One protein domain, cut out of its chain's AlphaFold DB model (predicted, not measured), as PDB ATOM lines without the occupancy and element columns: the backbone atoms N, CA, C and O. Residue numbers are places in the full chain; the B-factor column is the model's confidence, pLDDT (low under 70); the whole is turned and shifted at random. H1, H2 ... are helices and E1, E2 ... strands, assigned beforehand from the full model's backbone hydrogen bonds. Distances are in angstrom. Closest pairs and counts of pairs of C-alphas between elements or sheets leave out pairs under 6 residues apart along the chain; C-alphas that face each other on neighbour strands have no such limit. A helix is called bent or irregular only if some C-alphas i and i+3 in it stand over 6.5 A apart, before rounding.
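What this domain is: This is residues 2 to 122 of the 122 residues of an uncharacterized protein of Bathymodiolus platifrons methanotrophic gill symbiont (UniProt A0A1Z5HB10). At one end of an elongated model, three helices lie in a splayed row, with H3 between H1 and H4, while H2 meets H1 at a corner as an L and runs off to the other end. There a small antiparallel sheet, E1 E2 E3, folds back over the second half of H2, and residues 115 to 120 of the long H4 reach the same face of it. The printed part has 121 residues, with four named helices and three named strands in the order H1 H2 E1 E2 E3 H3 H4, and is mostly helix. It is only just loose, close to compact, with a radius of gyration of the C-alphas of 16.7 A and spans of 55 by 29 by 22 A.

How they stand to each other: H1, residues 2 to 19, and H2, residues 22 to 44, touch only at the corner, and only just, with 3 pairs of C-alphas within 8 A; the closest are those of Glu 19 and His 25, 6.4 A, and the lines are about perpendicular at 88 degrees. H2 has a kink of 31 degrees near residue 29 and is only just irregular: C-alphas 27 and 30 are 6.6 A apart. E1, residues 51 to 54, E2, residues 57 to 60, and E3, residues 66 to 68, form a meander, each strand the antiparallel neighbour of the one before. E1 and E2 are a hairpin, with N 52 and O 59 within hydrogen-bond range at 2.9 A. E2 and E3 are a hairpin too, with N 58 and O 67 at 2.8 A. H2 is on the sheet at a height of 6.5 A, over E1 and along the strands, at 13 degrees to E1 on the local plane; the closest C-alphas of H2 and E1 are those of His 38 and Ser 53, 5.8 A. H3, residues 76 to 88, touches H1, closest at the C-alphas of Phe 8 and Ala 88, 5.1 A; they run opposite ways at a shallow tilt of 34 degrees, only just short of steep. H4, residues 93 to 121, touches H3 as a helical hairpin, closest at the C-alphas of Val 79 and Phe 104, 5.9 A, at a shallow tilt of 21 degrees. With residues 112 to 116 H4 touches H2 at a steep tilt of 62 degrees, closest at the C-alphas of Ser 40 and Ile 112, 6.0 A. H2 and H4 are on the same face of the sheet, making two layers, helices on one face of a sheet. H1 and H4 are apart. Every O i to N i+4 pair is within hydrogen-bond range in H1, H3 and H4, and 17 of 19 are in H2.

Where its parts are: H1 begins at C-alpha 2, (-61.507, 60.403, -15.774), and is 25.6 A long; H2 is 30.9 A and H3 18.2 A. H4, 41.3 A, ends at C-alpha 121, (-30.674, 56.287, 13.142).

The domain as a whole: The C-alphas of Tyr 2 and Asp 62 are the two farthest apart, 55.1 A. The printed part has no cut, no link is long, and no printed residue has a pLDDT under 70.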
ATOM      1  N   TYR A   2     -60.481  60.477 -16.835       91.94
ATOM      2  CA  TYR A   2     -61.507  60.403 -15.774       91.94
ATOM      3  C   TYR A   2     -61.916  58.968 -15.372       91.94
ATOM      4  O   TYR A   2     -61.993  58.666 -14.187       91.94
ATOM      5  N   LYS A   3     -62.093  58.055 -16.344       92.56
ATOM      6  CA  LYS A   3     -62.415  56.641 -16.069       92.56
ATOM      7  C   LYS A   3     -61.360  55.970 -15.187       92.56
ATOM      8  O   LYS A   3     -61.721  55.304 -14.230       92.56
ATOM      9  N   PHE A   4     -60.077  56.186 -15.489       95.00
ATOM     10  CA  PHE A   4     -58.970  55.653 -14.689       95.00
ATOM     11  C   PHE A   4     -59.071  56.124 -13.239       95.00
ATOM     12  O   PHE A   4     -59.033  55.293 -12.343       95.00
ATOM     13  N   PHE A   5     -59.273  57.426 -13.010       95.88
ATOM     14  CA  PHE A   5     -59.385  57.970 -11.656       95.88
ATOM     15  C   PHE A   5     -60.570  57.390 -10.882       95.88
ATOM     16  O   PHE A   5     -60.410  57.048  -9.717       95.88
ATOM     17  N   ILE A   6     -61.730  57.222 -11.521       97.19
ATOM     18  CA  ILE A   6     -62.905  56.617 -10.875       97.19
ATOM     19  C   ILE A   6     -62.613  55.167 -10.471       97.19
ATOM     20  O   ILE A   6     -62.871  54.792  -9.329       97.19
ATOM     21  N   TYR A   7     -62.045  54.362 -11.376       96.94
ATOM     22  CA  TYR A   7     -61.678  52.980 -11.058       96.94
ATOM     23  C   TYR A   7     -60.605  52.910  -9.976       96.94
ATOM     24  O   TYR A   7     -60.742  52.128  -9.044       96.94
ATOM     25  N   PHE A   8     -59.568  53.741 -10.074       98.00
ATOM     26  CA  PHE A   8     -58.494  53.801  -9.094       98.00
ATOM     27  C   PHE A   8     -59.032  54.131  -7.702       98.00
ATOM     28  O   PHE A   8     -58.810  53.357  -6.781       98.00
ATOM     29  N   ILE A   9     -59.799  55.218  -7.559       98.19
ATOM     30  CA  ILE A   9     -60.379  55.626  -6.273       98.19
ATOM     31  C   ILE A   9     -61.313  54.536  -5.736       98.19
ATOM     32  O   ILE A   9     -61.228  54.191  -4.562       98.19
ATOM     33  N   GLY A  10     -62.168  53.958  -6.584       98.31
ATOM     34  CA  GLY A  10     -63.074  52.885  -6.173       98.31
ATOM     35  C   GLY A  10     -62.332  51.654  -5.649       98.31
ATOM     36  O   GLY A  10     -62.637  51.171  -4.562       98.31
ATOM     37  N   ILE A  11     -61.325  51.175  -6.385       98.06
ATOM     38  CA  ILE A  11     -60.506  50.026  -5.975       98.06
ATOM     39  C   ILE A  11     -59.715  50.363  -4.705       98.06
ATOM     40  O   ILE A  11     -59.685  49.554  -3.782       98.06
ATOM     41  N   GLN A  12     -59.126  51.558  -4.629       98.25
ATOM     42  CA  GLN A  12     -58.337  52.002  -3.483       98.25
ATOM     43  C   GLN A  12     -59.156  52.011  -2.195       98.25
ATOM     44  O   GLN A  12     -58.717  51.471  -1.183       98.25
ATOM     45  N   LEU A  13     -60.350  52.605  -2.237       98.31
ATOM     46  CA  LEU A  13     -61.236  52.685  -1.079       98.31
ATOM     47  C   LEU A  13     -61.659  51.296  -0.606       98.31
ATOM     48  O   LEU A  13     -61.677  51.049   0.595       98.31
ATOM     49  N   VAL A  14     -61.950  50.382  -1.534       98.25
ATOM     50  CA  VAL A  14     -62.293  48.996  -1.194       98.25
ATOM     51  C   VAL A  14     -61.107  48.284  -0.544       98.25
ATOM     52  O   VAL A  14     -61.278  47.674   0.507       98.25
ATOM     53  N   LEU A  15     -59.908  48.376  -1.126       97.69
ATOM     54  CA  LEU A  15     -58.719  47.718  -0.581       97.69
ATOM     55  C   LEU A  15     -58.349  48.247   0.809       97.69
ATOM     56  O   LEU A  15     -58.091  47.447   1.701       97.69
ATOM     57  N   PHE A  16     -58.381  49.564   1.015       96.81
ATOM     58  CA  PHE A  16     -58.116  50.167   2.324       96.81
ATOM     59  C   PHE A  16     -59.208  49.859   3.350       96.81
ATOM     60  O   PHE A  16     -58.894  49.590   4.505       96.81
ATOM     61  N   ALA A  17     -60.481  49.837   2.952       97.06
ATOM     62  CA  ALA A  17     -61.554  49.430   3.856       97.06
ATOM     63  C   ALA A  17     -61.386  47.973   4.317       97.06
ATOM     64  O   ALA A  17     -61.605  47.675   5.487       97.06
ATOM     65  N   ILE A  18     -60.977  47.079   3.409       97.00
ATOM     66  CA  ILE A  18     -60.689  45.678   3.735       97.00
ATOM     67  C   ILE A  18     -59.466  45.576   4.653       97.00
ATOM     68  O   ILE A  18     -59.538  44.890   5.670       97.00
ATOM     69  N   GLU A  19     -58.367  46.254   4.325       95.69
ATOM     70  CA  GLU A  19     -57.121  46.216   5.103       95.69
ATOM     71  C   GLU A  19     -57.327  46.674   6.556       95.69
ATOM     72  O   GLU A  19     -56.910  45.974   7.478       95.69
ATOM     73  N   GLN A  20     -58.109  47.736   6.761       93.75
ATOM     74  CA  GLN A  20     -58.431  48.294   8.079       93.75
ATOM     75  C   GLN A  20     -59.408  47.442   8.910       93.75
ATOM     76  O   GLN A  20     -59.746  47.799  10.041       93.75
ATOM     77  N   THR A  21     -59.904  46.318   8.385       96.06
ATOM     78  CA  THR A  21     -60.800  45.440   9.149       96.06
ATOM     79  C   THR A  21     -59.998  44.665  10.193       96.06
ATOM     80  O   THR A  21     -59.005  44.027   9.849       96.06
ATOM     81  N   ASN A  22     -60.474  44.600  11.445       94.38
ATOM     82  CA  ASN A  22     -59.784  43.886  12.535       94.38
ATOM     83  C   ASN A  22     -59.343  42.458  12.162       94.38
ATOM     84  O   ASN A  22     -58.240  42.040  12.507       94.38
ATOM     85  N   SER A  23     -60.177  41.712  11.432       95.75
ATOM     86  CA  SER A  23     -59.861  40.345  11.001       95.75
ATOM     87  C   SER A  23     -58.680  40.280  10.031       95.75
ATOM     88  O   SER A  23     -57.817  39.417  10.180       95.75
ATOM     89  N   VAL A  24     -58.624  41.189   9.053       95.88
ATOM     90  CA  VAL A  24     -57.516  41.272   8.088       95.88
ATOM     91  C   VAL A  24     -56.258  41.746   8.795       95.88
ATOM     92  O   VAL A  24     -55.199  41.142   8.630       95.88
ATOM     93  N   HIS A  25     -56.395  42.750   9.658       93.81
ATOM     94  CA  HIS A  25     -55.291  43.274  10.440       93.81
ATOM     95  C   HIS A  25     -54.611  42.176  11.276       93.81
ATOM     96  O   HIS A  25     -53.410  41.952  11.152       93.81
ATOM     97  N   GLN A  26     -55.380  41.408  12.050       94.19
ATOM     98  CA  GLN A  26     -54.827  40.366  12.921       94.19
ATOM     99  C   GLN A  26     -54.339  39.119  12.173       94.19
ATOM    100  O   GLN A  26     -53.360  38.509  12.590       94.19
ATOM    101  N   THR A  27     -55.006  38.724  11.086       95.00
ATOM    102  CA  THR A  27     -54.717  37.442  10.409       95.00
ATOM    103  C   THR A  27     -53.705  37.583   9.276       95.00
ATOM    104  O   THR A  27     -53.049  36.611   8.914       95.00
ATOM    105  N   ILE A  28     -53.594  38.774   8.681       95.38
ATOM    106  CA  ILE A  28     -52.764  39.014   7.495       95.38
ATOM    107  C   ILE A  28     -51.698  40.065   7.793       95.38
ATOM    108  O   ILE A  28     -50.517  39.799   7.588       95.38
ATOM    109  N   ILE A  29     -52.093  41.238   8.300       95.81
ATOM    110  CA  ILE A  29     -51.180  42.384   8.427       95.81
ATOM    111  C   ILE A  29     -50.142  42.162   9.523       95.81
ATOM    112  O   ILE A  29     -48.953  42.346   9.265       95.81
ATOM    113  N   ILE A  30     -50.558  41.724  10.714       95.00
ATOM    114  CA  ILE A  30     -49.628  41.441  11.814       95.00
ATOM    115  C   ILE A  30     -48.636  40.333  11.415       95.00
ATOM    116  O   ILE A  30     -47.444  40.629  11.408       95.00
ATOM    117  N   PRO A  31     -49.054  39.129  10.968       96.25
ATOM    118  CA  PRO A  31     -48.104  38.081  10.583       96.25
ATOM    119  C   PRO A  31     -47.168  38.489   9.438       96.25
ATOM    120  O   PRO A  31     -45.991  38.132   9.432       96.25
ATOM    121  N   PHE A  32     -47.663  39.269   8.470       96.12
ATOM    122  CA  PHE A  32     -46.818  39.827   7.414       96.12
ATOM    123  C   PHE A  32     -45.773  40.795   7.983       96.12
ATOM    124  O   PHE A  32     -44.599  40.720   7.632       96.12
ATOM    125  N   THR A  33     -46.175  41.659   8.912       96.44
ATOM    126  CA  THR A  33     -45.278  42.617   9.571       96.44
ATOM    127  C   THR A  33     -44.221  41.906  10.418       96.44
ATOM    128  O   THR A  33     -43.049  42.272  10.360       96.44
ATOM    129  N   GLU A  34     -44.597  40.850  11.141       96.19
ATOM    130  CA  GLU A  34     -43.663  39.985  11.876       96.19
ATOM    131  C   GLU A  34     -42.652  39.324  10.931       96.19
ATOM    132  O   GLU A  34     -41.454  39.302  11.208       96.19
ATOM    133  N   MET A  35     -43.100  38.841   9.767       96.06
ATOM    134  CA  MET A  35     -42.202  38.296   8.746       96.06
ATOM    135  C   MET A  35     -41.191  39.347   8.264       96.06
ATOM    136  O   MET A  35     -40.001  39.043   8.158       96.06
ATOM    137  N   ILE A  36     -41.629  40.583   8.003       95.75
ATOM    138  CA  ILE A  36     -40.733  41.682   7.616       95.75
ATOM    139  C   ILE A  36     -39.747  42.015   8.744       95.75
ATOM    140  O   ILE A  36     -38.560  42.211   8.467       95.75
ATOM    141  N   ALA A  37     -40.193  42.021  10.004       95.75
ATOM    142  CA  ALA A  37     -39.322  42.218  11.161       95.75
ATOM    143  C   ALA A  37     -38.237  41.133  11.229       95.75
ATOM    144  O   ALA A  37     -37.047  41.439  11.310       95.75
ATOM    145  N   HIS A  38     -38.630  39.865  11.099       95.69
ATOM    146  CA  HIS A  38     -37.712  38.730  11.079       95.69
ATOM    147  C   HIS A  38     -36.692  38.807   9.936       95.69
ATOM    148  O   HIS A  38     -35.507  38.548  10.152       95.69
ATOM    149  N   ILE A  39     -37.126  39.159   8.721       95.81
ATOM    150  CA  ILE A  39     -36.224  39.324   7.571       95.81
ATOM    151  C   ILE A  39     -35.243  40.472   7.825       95.81
ATOM    152  O   ILE A  39     -34.047  40.316   7.587       95.81
ATOM    153  N   SER A  40     -35.732  41.597   8.346       95.00
ATOM    154  CA  SER A  40     -34.909  42.770   8.642       95.00
ATOM    155  C   SER A  40     -33.825  42.445   9.669       95.00
ATOM    156  O   SER A  40     -32.658  42.741   9.428       95.00
ATOM    157  N   VAL A  41     -34.167  41.743  10.756       94.62
ATOM    158  CA  VAL A  41     -33.181  41.295  11.754       94.62
ATOM    159  C   VAL A  41     -32.163  40.331  11.152       94.62
ATOM    160  O   VAL A  41     -30.972  40.494  11.387       94.62
ATOM    161  N   ARG A  42     -32.577  39.377  10.305       94.56
ATOM    162  CA  ARG A  42     -31.622  38.489   9.611       94.56
ATOM    163  C   ARG A  42     -30.617  39.241   8.749       94.56
ATOM    164  O   ARG A  42     -29.478  38.801   8.654       94.56
ATOM    165  N   LEU A  43     -31.032  40.332   8.115       94.75
ATOM    166  CA  LEU A  43     -30.136  41.169   7.320       94.75
ATOM    167  C   LEU A  43     -29.215  42.011   8.204       94.75
ATOM    168  O   LEU A  43     -28.031  42.124   7.902       94.75
ATOM    169  N   VAL A  44     -29.735  42.566   9.299       94.00
ATOM    170  CA  VAL A  44     -28.954  43.345  10.270       94.00
ATOM    171  C   VAL A  44     -27.883  42.488  10.945       94.00
ATOM    172  O   VAL A  44     -26.734  42.915  11.011       94.00
ATOM    173  N   MET A  45     -28.212  41.249  11.322       92.56
ATOM    174  CA  MET A  45     -27.275  40.293  11.931       92.56
ATOM    175  C   MET A  45     -26.068  39.938  11.050       92.56
ATOM    176  O   MET A  45     -25.110  39.354  11.544       92.56
ATOM    177  N   LEU A  46     -26.075  40.273   9.754       91.44
ATOM    178  CA  LEU A  46     -24.884  40.134   8.908       91.44
ATOM    179  C   LEU A  46     -23.781  41.147   9.265       91.44
ATOM    180  O   LEU A  46     -22.640  40.964   8.845       91.44
ATOM    181  N   PHE A  47     -24.125  42.211   9.995       89.50
ATOM    182  CA  PHE A  47     -23.235  43.327  10.322       89.50
ATOM    183  C   PHE A  47     -23.206  43.675  11.817       89.50
ATOM    184  O   PHE A  47     -22.194  44.198  12.277       89.50
ATOM    185  N   ASP A  48     -24.285  43.403  12.557       87.75
ATOM    186  CA  ASP A  48     -24.448  43.751  13.973       87.75
ATOM    187  C   ASP A  48     -25.001  42.545  14.754       87.75
ATOM    188  O   ASP A  48     -26.159  42.143  14.595       87.75
ATOM    189  N   GLU A  49     -24.138  41.924  15.560       84.19
ATOM    190  CA  GLU A  49     -24.510  40.826  16.452       84.19
ATOM    191  C   GLU A  49     -25.188  41.403  17.702       84.19
ATOM    192  O   GLU A  49     -24.627  42.265  18.364       84.19
ATOM    193  N   GLY A  50     -26.383  40.916  18.052       89.19
ATOM    194  CA  GLY A  50     -27.131  41.404  19.225       89.19
ATOM    195  C   GLY A  50     -28.542  41.898  18.917       89.19
ATOM    196  O   GLY A  50     -29.312  42.176  19.836       89.19
ATOM    197  N   VAL A  51     -28.932  41.947  17.643       91.94
ATOM    198  CA  VAL A  51     -30.278  42.370  17.247       91.94
ATOM    199  C   VAL A  51     -31.241  41.185  17.215       91.94
ATOM    200  O   VAL A  51     -30.985  40.166  16.574       91.94
ATOM    201  N   ILE A  52     -32.385  41.333  17.884       92.31
ATOM    202  CA  ILE A  52     -33.455  40.332  17.945       92.31
ATOM    203  C   ILE A  52     -34.782  40.904  17.441       92.31
ATOM    204  O   ILE A  52     -35.032  42.106  17.501       92.31
ATOM    205  N   SER A  53     -35.655  40.023  16.952       93.81
ATOM    206  CA  SER A  53     -37.039  40.351  16.590       93.81
ATOM    207  C   SER A  53     -38.013  39.675  17.553       93.81
ATOM    208  O   SER A  53     -37.957  38.449  17.694       93.81
ATOM    209  N   GLN A  54     -38.940  40.429  18.140       91.94
ATOM    210  CA  GLN A  54     -40.036  39.905  18.956       91.94
ATOM    211  C   GLN A  54     -41.378  40.395  18.400       91.94
ATOM    212  O   GLN A  54     -41.791  41.532  18.630       91.94
ATOM    213  N   GLY A  55     -42.054  39.535  17.635       93.06
ATOM    214  CA  GLY A  55     -43.227  39.932  16.859       93.06
ATOM    215  C   GLY A  55     -42.857  41.029  15.857       93.06
ATOM    216  O   GLY A  55     -41.967  40.849  15.030       93.06
ATOM    217  N   VAL A  56     -43.519  42.183  15.955       93.56
ATOM    218  CA  VAL A  56     -43.281  43.350  15.084       93.56
ATOM    219  C   VAL A  56     -42.143  44.264  15.567       93.56
ATOM    220  O   VAL A  56     -41.891  45.305  14.959       93.56
ATOM    221  N   ILE A  57     -41.479  43.911  16.671       93.81
ATOM    222  CA  ILE A  57     -40.444  44.731  17.310       93.81
ATOM    223  C   ILE A  57     -39.058  44.238  16.903       93.81
ATOM    224  O   ILE A  57     -38.775  43.046  16.996       93.81
ATOM    225  N   LEU A  58     -38.189  45.164  16.505       93.88
ATOM    226  CA  LEU A  58     -36.750  44.972  16.350       93.88
ATOM    227  C   LEU A  58     -36.057  45.607  17.551       93.88
ATOM    228  O   LEU A  58     -36.346  46.758  17.872       93.88
ATOM    229  N   GLN A  59     -35.154  44.889  18.209       93.94
ATOM    230  CA  GLN A  59     -34.510  45.354  19.432       93.94
ATOM    231  C   GLN A  59     -33.021  45.016  19.450       93.94
ATOM    232  O   GLN A  59     -32.641  43.890  19.141       93.94
ATOM    233  N   GLN A  60     -32.203  45.981  19.865       92.50
ATOM    234  CA  GLN A  60     -30.797  45.777  20.201       92.50
ATOM    235  C   GLN A  60     -30.689  45.326  21.661       92.50
ATOM    236  O   GLN A  60     -31.186  46.009  22.562       92.50
ATOM    237  N   VAL A  61     -30.063  44.175  21.909       90.75
ATOM    238  CA  VAL A  61     -30.000  43.573  23.253       90.75
ATOM    239  C   VAL A  61     -29.085  44.368  24.185       90.75
ATOM    240  O   VAL A  61     -29.435  44.571  25.346       90.75
ATOM    241  N   ASP A  62     -27.964  44.878  23.674       88.56
ATOM    242  CA  ASP A  62     -26.955  45.551  24.501       88.56
ATOM    243  C   ASP A  62     -27.371  46.959  24.939       88.56
ATOM    244  O   ASP A  62     -27.124  47.368  26.074       88.56
ATOM    245  N   THR A  63     -28.018  47.715  24.049       87.94
ATOM    246  CA  THR A  63     -28.444  49.097  24.327       87.94
ATOM    247  C   THR A  63     -29.885  49.186  24.820       87.94
ATOM    248  O   THR A  63     -30.283  50.207  25.379       87.94
ATOM    249  N   GLY A  64     -30.690  48.140  24.598       87.25
ATOM    250  CA  GLY A  64     -32.126  48.137  24.868       87.25
ATOM    251  C   GLY A  64     -32.954  48.976  23.887       87.25
ATOM    252  O   GLY A  64     -34.172  49.066  24.057       87.25
ATOM    253  N   PHE A  65     -32.332  49.582  22.869       90.81
ATOM    254  CA  PHE A  65     -33.040  50.345  21.845       90.81
ATOM    255  C   PHE A  65     -33.969  49.429  21.041       90.81
ATOM    256  O   PHE A  65     -33.584  48.324  20.661       90.81
ATOM    257  N   SER A  66     -35.201  49.874  20.784       91.19
ATOM    258  CA  SER A  66     -36.179  49.086  20.035       91.19
ATOM    259  C   SER A  66     -37.055  49.939  19.128       91.19
ATOM    260  O   SER A  66     -37.414  51.071  19.452       91.19
ATOM    261  N   VAL A  67     -37.430  49.358  17.991       92.31
ATOM    262  CA  VAL A  67     -38.331  49.940  16.999       92.31
ATOM    263  C   VAL A  67     -39.461  48.956  16.742       92.31
ATOM    264  O   VAL A  67     -39.225  47.799  16.408       92.31
ATOM    265  N   SER A  68     -40.701  49.420  16.878       93.44
ATOM    266  CA  SER A  68     -41.893  48.642  16.538       93.44
ATOM    267  C   SER A  68     -42.394  49.027  15.149       93.44
ATOM    268  O   SER A  68     -42.644  50.207  14.888       93.44
ATOM    269  N   ILE A  69     -42.552  48.048  14.254       93.88
ATOM    270  CA  ILE A  69     -43.129  48.273  12.928       93.88
ATOM    271  C   ILE A  69     -44.653  48.319  13.060       93.88
ATOM    272  O   ILE A  69     -45.300  47.310  13.330       93.88
ATOM    273  N   GLN A  70     -45.226  49.499  12.839       90.69
ATOM    274  CA  GLN A  70     -46.671  49.732  12.886       90.69
ATOM    275  C   GLN A  70     -47.293  49.735  11.480       90.69
ATOM    276  O   GLN A  70     -46.580  49.811  10.472       90.69
ATOM    277  N   SER A  71     -48.628  49.729  11.406       84.88
ATOM    278  CA  SER A  71     -49.356  50.060  10.169       84.88
ATOM    279  C   SER A  71     -48.843  51.373   9.563       84.88
ATOM    280  O   SER A  71     -48.449  52.298  10.275       84.88
ATOM    281  N   GLY A  72     -48.772  51.437   8.238       84.62
ATOM    282  CA  GLY A  72     -48.120  52.495   7.465       84.62
ATOM    283  C   GLY A  72     -46.610  52.295   7.303       84.62
ATOM    284  O   GLY A  72     -46.001  52.791   6.348       84.62
ATOM    285  N   CYS A  73     -45.980  51.550   8.217       88.31
ATOM    286  CA  CYS A  73     -44.538  51.307   8.226       88.31
ATOM    287  C   CYS A  73     -44.146  49.904   7.728       88.31
ATOM    288  O   CYS A  73     -42.962  49.634   7.541       88.31
ATOM    289  N   ASN A  74     -45.117  49.030   7.466       92.00
ATOM    290  CA  ASN A  74     -44.887  47.657   7.012       92.00
ATOM    291  C   ASN A  74     -44.944  47.480   5.483       92.00
ATOM    292  O   ASN A  74     -44.739  46.371   5.011       92.00
ATOM    293  N   GLY A  75     -45.204  48.550   4.722       92.94
ATOM    294  CA  GLY A  75     -45.192  48.540   3.253       92.94
ATOM    295  C   GLY A  75     -46.526  48.171   2.596       92.94
ATOM    296  O   GLY A  75     -46.703  48.433   1.402       92.94
ATOM    297  N   VAL A  76     -47.499  47.663   3.360       96.00
ATOM    298  CA  VAL A  76     -48.763  47.140   2.820       96.00
ATOM    299  C   VAL A  76     -49.562  48.220   2.100       96.00
ATOM    300  O   VAL A  76     -50.025  48.001   0.982       96.00
ATOM    301  N   GLU A  77     -49.709  49.410   2.678       95.44
ATOM    302  CA  GLU A  77     -50.523  50.476   2.090       95.44
ATOM    303  C   GLU A  77     -49.950  50.937   0.745       95.44
ATOM    304  O   GLU A  77     -50.699  51.174  -0.206       95.44
ATOM    305  N   ALA A  78     -48.619  51.000   0.633       96.50
ATOM    306  CA  ALA A  78     -47.937  51.325  -0.615       96.50
ATOM    307  C   ALA A  78     -48.170  50.240  -1.682       96.50
ATOM    308  O   ALA A  78     -48.459  50.563  -2.839       96.50
ATOM    309  N   VAL A  79     -48.120  48.961  -1.296       97.69
ATOM    310  CA  VAL A  79     -48.461  47.830  -2.174       97.69
ATOM    311  C   VAL A  79     -49.923  47.897  -2.625       97.69
ATOM    312  O   VAL A  79     -50.208  47.699  -3.806       97.69
ATOM    313  N   LEU A  80     -50.864  48.218  -1.734       97.69
ATOM    314  CA  LEU A  80     -52.279  48.341  -2.092       97.69
ATOM    315  C   LEU A  80     -52.520  49.486  -3.083       97.69
ATOM    316  O   LEU A  80     -53.260  49.299  -4.050       97.69
ATOM    317  N   VAL A  81     -51.851  50.633  -2.902       97.75
ATOM    318  CA  VAL A  81     -51.880  51.748  -3.867       97.75
ATOM    319  C   VAL A  81     -51.346  51.324  -5.235       97.75
ATOM    320  O   VAL A  81     -51.970  51.602  -6.263       97.75
ATOM    321  N   LEU A  82     -50.217  50.613  -5.263       98.12
ATOM    322  CA  LEU A  82     -49.644  50.066  -6.491       98.12
ATOM    323  C   LEU A  82     -50.632  49.120  -7.194       98.12
ATOM    324  O   LEU A  82     -50.881  49.264  -8.393       98.12
ATOM    325  N   ILE A  83     -51.212  48.170  -6.457       98.25
ATOM    326  CA  ILE A  83     -52.181  47.207  -6.992       98.25
ATOM    327  C   ILE A  83     -53.394  47.942  -7.562       98.25
ATOM    328  O   ILE A  83     -53.786  47.671  -8.699       98.25
ATOM    329  N   ALA A  84     -53.960  48.906  -6.831       98.25
ATOM    330  CA  ALA A  84     -55.095  49.692  -7.302       98.25
ATOM    331  C   ALA A  84     -54.774  50.439  -8.604       98.25
ATOM    332  O   ALA A  84     -55.567  50.404  -9.550       98.25
ATOM    333  N   ALA A  85     -53.594  51.063  -8.692       97.88
ATOM    334  CA  ALA A  85     -53.151  51.776  -9.887       97.88
ATOM    335  C   ALA A  85     -53.005  50.838 -11.096       97.88
ATOM    336  O   ALA A  85     -53.510  51.139 -12.182       97.88
ATOM    337  N   ILE A  86     -52.376  49.674 -10.913       97.81
ATOM    338  CA  ILE A  86     -52.177  48.690 -11.987       97.81
ATOM    339  C   ILE A  86     -53.510  48.081 -12.437       97.81
ATOM    340  O   ILE A  86     -53.745  47.907 -13.638       97.81
ATOM    341  N   LEU A  87     -54.407  47.770 -11.499       97.44
ATOM    342  CA  LEU A  87     -55.725  47.226 -11.818       97.44
ATOM    343  C   LEU A  87     -56.591  48.242 -12.569       97.44
ATOM    344  O   LEU A  87     -57.239  47.857 -13.546       97.44
ATOM    345  N   ALA A  88     -56.551  49.519 -12.179       97.06
ATOM    346  CA  ALA A  88     -57.280  50.597 -12.844       97.06
ATOM    347  C   ALA A  88     -56.746  50.918 -14.252       97.06
ATOM    348  O   ALA A  88     -57.490  51.417 -15.101       97.06
ATOM    349  N   PHE A  89     -55.469  50.635 -14.529       96.00
ATOM    350  CA  PHE A  89     -54.866  50.916 -15.827       96.00
ATOM    351  C   PHE A  89     -55.365  49.941 -16.920       96.00
ATOM    352  O   PHE A  89     -55.426  48.726 -16.696       96.00
ATOM    353  N   PRO A  90     -55.731  50.423 -18.127       93.12
ATOM    354  CA  PRO A  90     -56.222  49.572 -19.209       93.12
ATOM    355  C   PRO A  90     -55.059  48.881 -19.943       93.12
ATOM    356  O   PRO A  90     -54.676  49.276 -21.040       93.12
ATOM    357  N   SER A  91     -54.489  47.839 -19.336       94.62
ATOM    358  CA  SER A  91     -53.454  46.988 -19.941       94.62
ATOM    359  C   SER A  91     -53.848  45.503 -19.948       94.62
ATOM    360  O   SER A  91     -54.692  45.076 -19.152       94.62
ATOM    361  N   PRO A  92     -53.243  44.681 -20.828       96.75
ATOM    362  CA  PRO A  92     -53.404  43.230 -20.786       96.75
ATOM    363  C   PRO A  92     -52.983  42.633 -19.434       96.75
ATOM    364  O   PRO A  92     -51.957  43.015 -18.869       96.75
ATOM    365  N   TRP A  93     -53.718  41.622 -18.959       96.81
ATOM    366  CA  TRP A  93     -53.490  40.977 -17.656       96.81
ATOM    367  C   TRP A  93     -52.072  40.440 -17.446       96.81
ATOM    368  O   TRP A  93     -51.572  40.484 -16.327       96.81
ATOM    369  N   LYS A  94     -51.393  40.002 -18.513       96.81
ATOM    370  CA  LYS A  94     -49.991  39.565 -18.436       96.81
ATOM    371  C   LYS A  94     -49.088  40.666 -17.869       96.81
ATOM    372  O   LYS A  94     -48.308  40.401 -16.963       96.81
ATOM    373  N   PHE A  95     -49.231  41.899 -18.357       96.75
ATOM    374  CA  PHE A  95     -48.449  43.034 -17.864       96.75
ATOM    375  C   PHE A  95     -48.886  43.470 -16.467       96.75
ATOM    376  O   PHE A  95     -48.040  43.872 -15.677       96.75
ATOM    377  N   LYS A  96     -50.178  43.343 -16.136       97.56
ATOM    378  CA  LYS A  96     -50.669  43.625 -14.779       97.56
ATOM    379  C   LYS A  96     -50.042  42.702 -13.745       97.56
ATOM    380  O   LYS A  96     -49.527  43.188 -12.747       97.56
ATOM    381  N   LEU A  97     -50.045  41.393 -13.997       97.25
ATOM    382  CA  LEU A  97     -49.460  40.411 -13.082       97.25
ATOM    383  C   LEU A  97     -47.961  40.650 -12.893       97.25
ATOM    384  O   LEU A  97     -47.498  40.726 -11.761       97.25
ATOM    385  N   TRP A  98     -47.221  40.852 -13.987       97.94
ATOM    386  CA  TRP A  98     -45.799  41.186 -13.902       97.94
ATOM    387  C   TRP A  98     -45.547  42.494 -13.150       97.94
ATOM    388  O   TRP A  98     -44.656  42.536 -12.307       97.94
ATOM    389  N   GLY A  99     -46.343  43.536 -13.398       97.75
ATOM    390  CA  GLY A  99     -46.231  44.813 -12.692       97.75
ATOM    391  C   GLY A  99     -46.523  44.694 -11.196       97.75
ATOM    392  O   GLY A  99     -45.792  45.260 -10.392       97.75
ATOM    393  N   ILE A 100     -47.548  43.926 -10.813       98.12
ATOM    394  CA  ILE A 100     -47.888  43.691  -9.404       98.12
ATOM    395  C   ILE A 100     -46.760  42.929  -8.714       98.12
ATOM    396  O   ILE A 100     -46.312  43.353  -7.659       98.12
ATOM    397  N   ILE A 101     -46.268  41.842  -9.314       98.12
ATOM    398  CA  ILE A 101     -45.210  41.017  -8.714       98.12
ATOM    399  C   ILE A 101     -43.916  41.821  -8.574       98.12
ATOM    400  O   ILE A 101     -43.340  41.892  -7.493       98.12
ATOM    401  N   THR A 102     -43.455  42.446  -9.658       98.19
ATOM    402  CA  THR A 102     -42.196  43.207  -9.642       98.19
ATOM    403  C   THR A 102     -42.283  44.430  -8.739       98.19
ATOM    404  O   THR A 102     -41.356  44.689  -7.975       98.19
ATOM    405  N   GLY A 103     -43.404  45.151  -8.770       97.94
ATOM    406  CA  GLY A 103     -43.616  46.302  -7.907       97.94
ATOM    407  C   GLY A 103     -43.780  45.920  -6.436       97.94
ATOM    408  O   GLY A 103     -43.247  46.628  -5.591       97.94
ATOM    409  N   PHE A 104     -44.419  44.787  -6.121       97.75
ATOM    410  CA  PHE A 104     -44.477  44.249  -4.757       97.75
ATOM    411  C   PHE A 104     -43.068  44.056  -4.191       97.75
ATOM    412  O   PHE A 104     -42.729  44.653  -3.175       97.75
ATOM    413  N   PHE A 105     -42.207  43.314  -4.894       97.75
ATOM    414  CA  PHE A 105     -40.830  43.110  -4.439       97.75
ATOM    415  C   PHE A 105     -40.033  44.415  -4.363       97.75
ATOM    416  O   PHE A 105     -39.253  44.593  -3.432       97.75
ATOM    417  N   ALA A 106     -40.229  45.342  -5.303       97.69
ATOM    418  CA  ALA A 106     -39.558  46.638  -5.261       97.69
ATOM    419  C   ALA A 106     -39.954  47.458  -4.020       97.69
ATOM    420  O   ALA A 106     -39.082  48.019  -3.357       97.69
ATOM    421  N   VAL A 107     -41.248  47.505  -3.688       97.12
ATOM    422  CA  VAL A 107     -41.753  48.202  -2.497       97.12
ATOM    423  C   VAL A 107     -41.228  47.544  -1.224       97.12
ATOM    424  O   VAL A 107     -40.714  48.251  -0.360       97.12
ATOM    425  N   GLU A 108     -41.275  46.215  -1.123       96.69
ATOM    426  CA  GLU A 108     -40.811  45.505   0.074       96.69
ATOM    427  C   GLU A 108     -39.302  45.636   0.300       96.69
ATOM    428  O   GLU A 108     -38.861  45.858   1.426       96.69
ATOM    429  N   LEU A 109     -38.491  45.584  -0.759       96.50
ATOM    430  CA  LEU A 109     -37.047  45.794  -0.637       96.50
ATOM    431  C   LEU A 109     -36.723  47.204  -0.129       96.50
ATOM    432  O   LEU A 109     -35.907  47.360   0.780       96.50
ATOM    433  N   LEU A 110     -37.382  48.233  -0.671       96.75
ATOM    434  CA  LEU A 110     -37.217  49.608  -0.191       96.75
ATOM    435  C   LEU A 110     -37.725  49.777   1.245       96.75
ATOM    436  O   LEU A 110     -37.117  50.505   2.031       96.75
ATOM    437  N   ASN A 111     -38.810  49.092   1.603       95.94
ATOM    438  CA  ASN A 111     -39.354  49.100   2.953       95.94
ATOM    439  C   ASN A 111     -38.375  48.495   3.972       95.94
ATOM    440  O   ASN A 111     -38.121  49.108   5.005       95.94
ATOM    441  N   ILE A 112     -37.759  47.353   3.658       95.62
ATOM    442  CA  ILE A 112     -36.721  46.738   4.499       95.62
ATOM    443  C   ILE A 112     -35.550  47.705   4.703       95.62
ATOM    444  O   ILE A 112     -35.131  47.934   5.836       95.62
ATOM    445  N   VAL A 113     -35.060  48.333   3.626       96.00
ATOM    446  CA  VAL A 113     -33.989  49.341   3.720       96.00
ATOM    447  C   VAL A 113     -34.399  50.484   4.650       96.00
ATOM    448  O   VAL A 113     -33.605  50.899   5.494       96.00
ATOM    449  N   ARG A 114     -35.642  50.971   4.547       94.81
ATOM    450  CA  ARG A 114     -36.179  52.019   5.426       94.81
ATOM    451  C   ARG A 114     -36.192  51.588   6.892       94.81
ATOM    452  O   ARG A 114     -35.737  52.356   7.733       94.81
ATOM    453  N   ILE A 115     -36.706  50.397   7.199       94.44
ATOM    454  CA  ILE A 115     -36.802  49.871   8.571       94.44
ATOM    455  C   ILE A 115     -35.412  49.779   9.200       94.44
ATOM    456  O   ILE A 115     -35.197  50.302  10.290       94.44
ATOM    457  N   ILE A 116     -34.459  49.178   8.484       93.81
ATOM    458  CA  ILE A 116     -33.077  49.033   8.951       93.81
ATOM    459  C   ILE A 116     -32.423  50.406   9.145       93.81
ATOM    460  O   ILE A 116     -31.761  50.641  10.152       93.81
ATOM    461  N   SER A 117     -32.642  51.340   8.217       92.94
ATOM    462  CA  SER A 117     -32.099  52.699   8.333       92.94
ATOM    463  C   SER A 117     -32.634  53.416   9.571       92.94
ATOM    464  O   SER A 117     -31.863  54.018  10.305       92.94
ATOM    465  N   LEU A 118     -33.944  53.339   9.827       91.81
ATOM    466  CA  LEU A 118     -34.553  53.942  11.016       91.81
ATOM    467  C   LEU A 118     -34.054  53.295  12.309       91.81
ATOM    468  O   LEU A 118     -33.870  54.003  13.290       91.81
ATOM    469  N   PHE A 119     -33.809  51.983  12.298       92.19
ATOM    470  CA  PHE A 119     -33.228  51.280  13.436       92.19
ATOM    471  C   PHE A 119     -31.820  51.786  13.779       92.19
ATOM    472  O   PHE A 119     -31.531  51.986  14.946       92.19
ATOM    473  N   TYR A 120     -30.968  52.047  12.784       91.00
ATOM    474  CA  TYR A 120     -29.621  52.577  13.033       91.00
ATOM    475  C   TYR A 120     -29.568  54.086  13.311       91.00
ATOM    476  O   TYR A 120     -28.557  54.581  13.804       91.00
ATOM    477  N   LEU A 121     -30.606  54.837  12.931       89.19
ATOM    478  CA  LEU A 121     -30.674  56.287  13.142       89.19
ATOM    479  C   LEU A 121     -31.256  56.685  14.505       89.19
ATOM    480  O   LEU A 121     -31.155  57.863  14.859       89.19
ATOM    481  N   GLY A 122     -31.909  55.762  15.211       82.06
ATOM    482  CA  GLY A 122     -32.438  55.988  16.559       82.06
ATOM    483  C   GLY A 122     -31.444  55.595  17.637       82.06
ATOM    484  O   GLY A 122     -31.428  56.313  18.661       82.06
TER     485      GLY A 122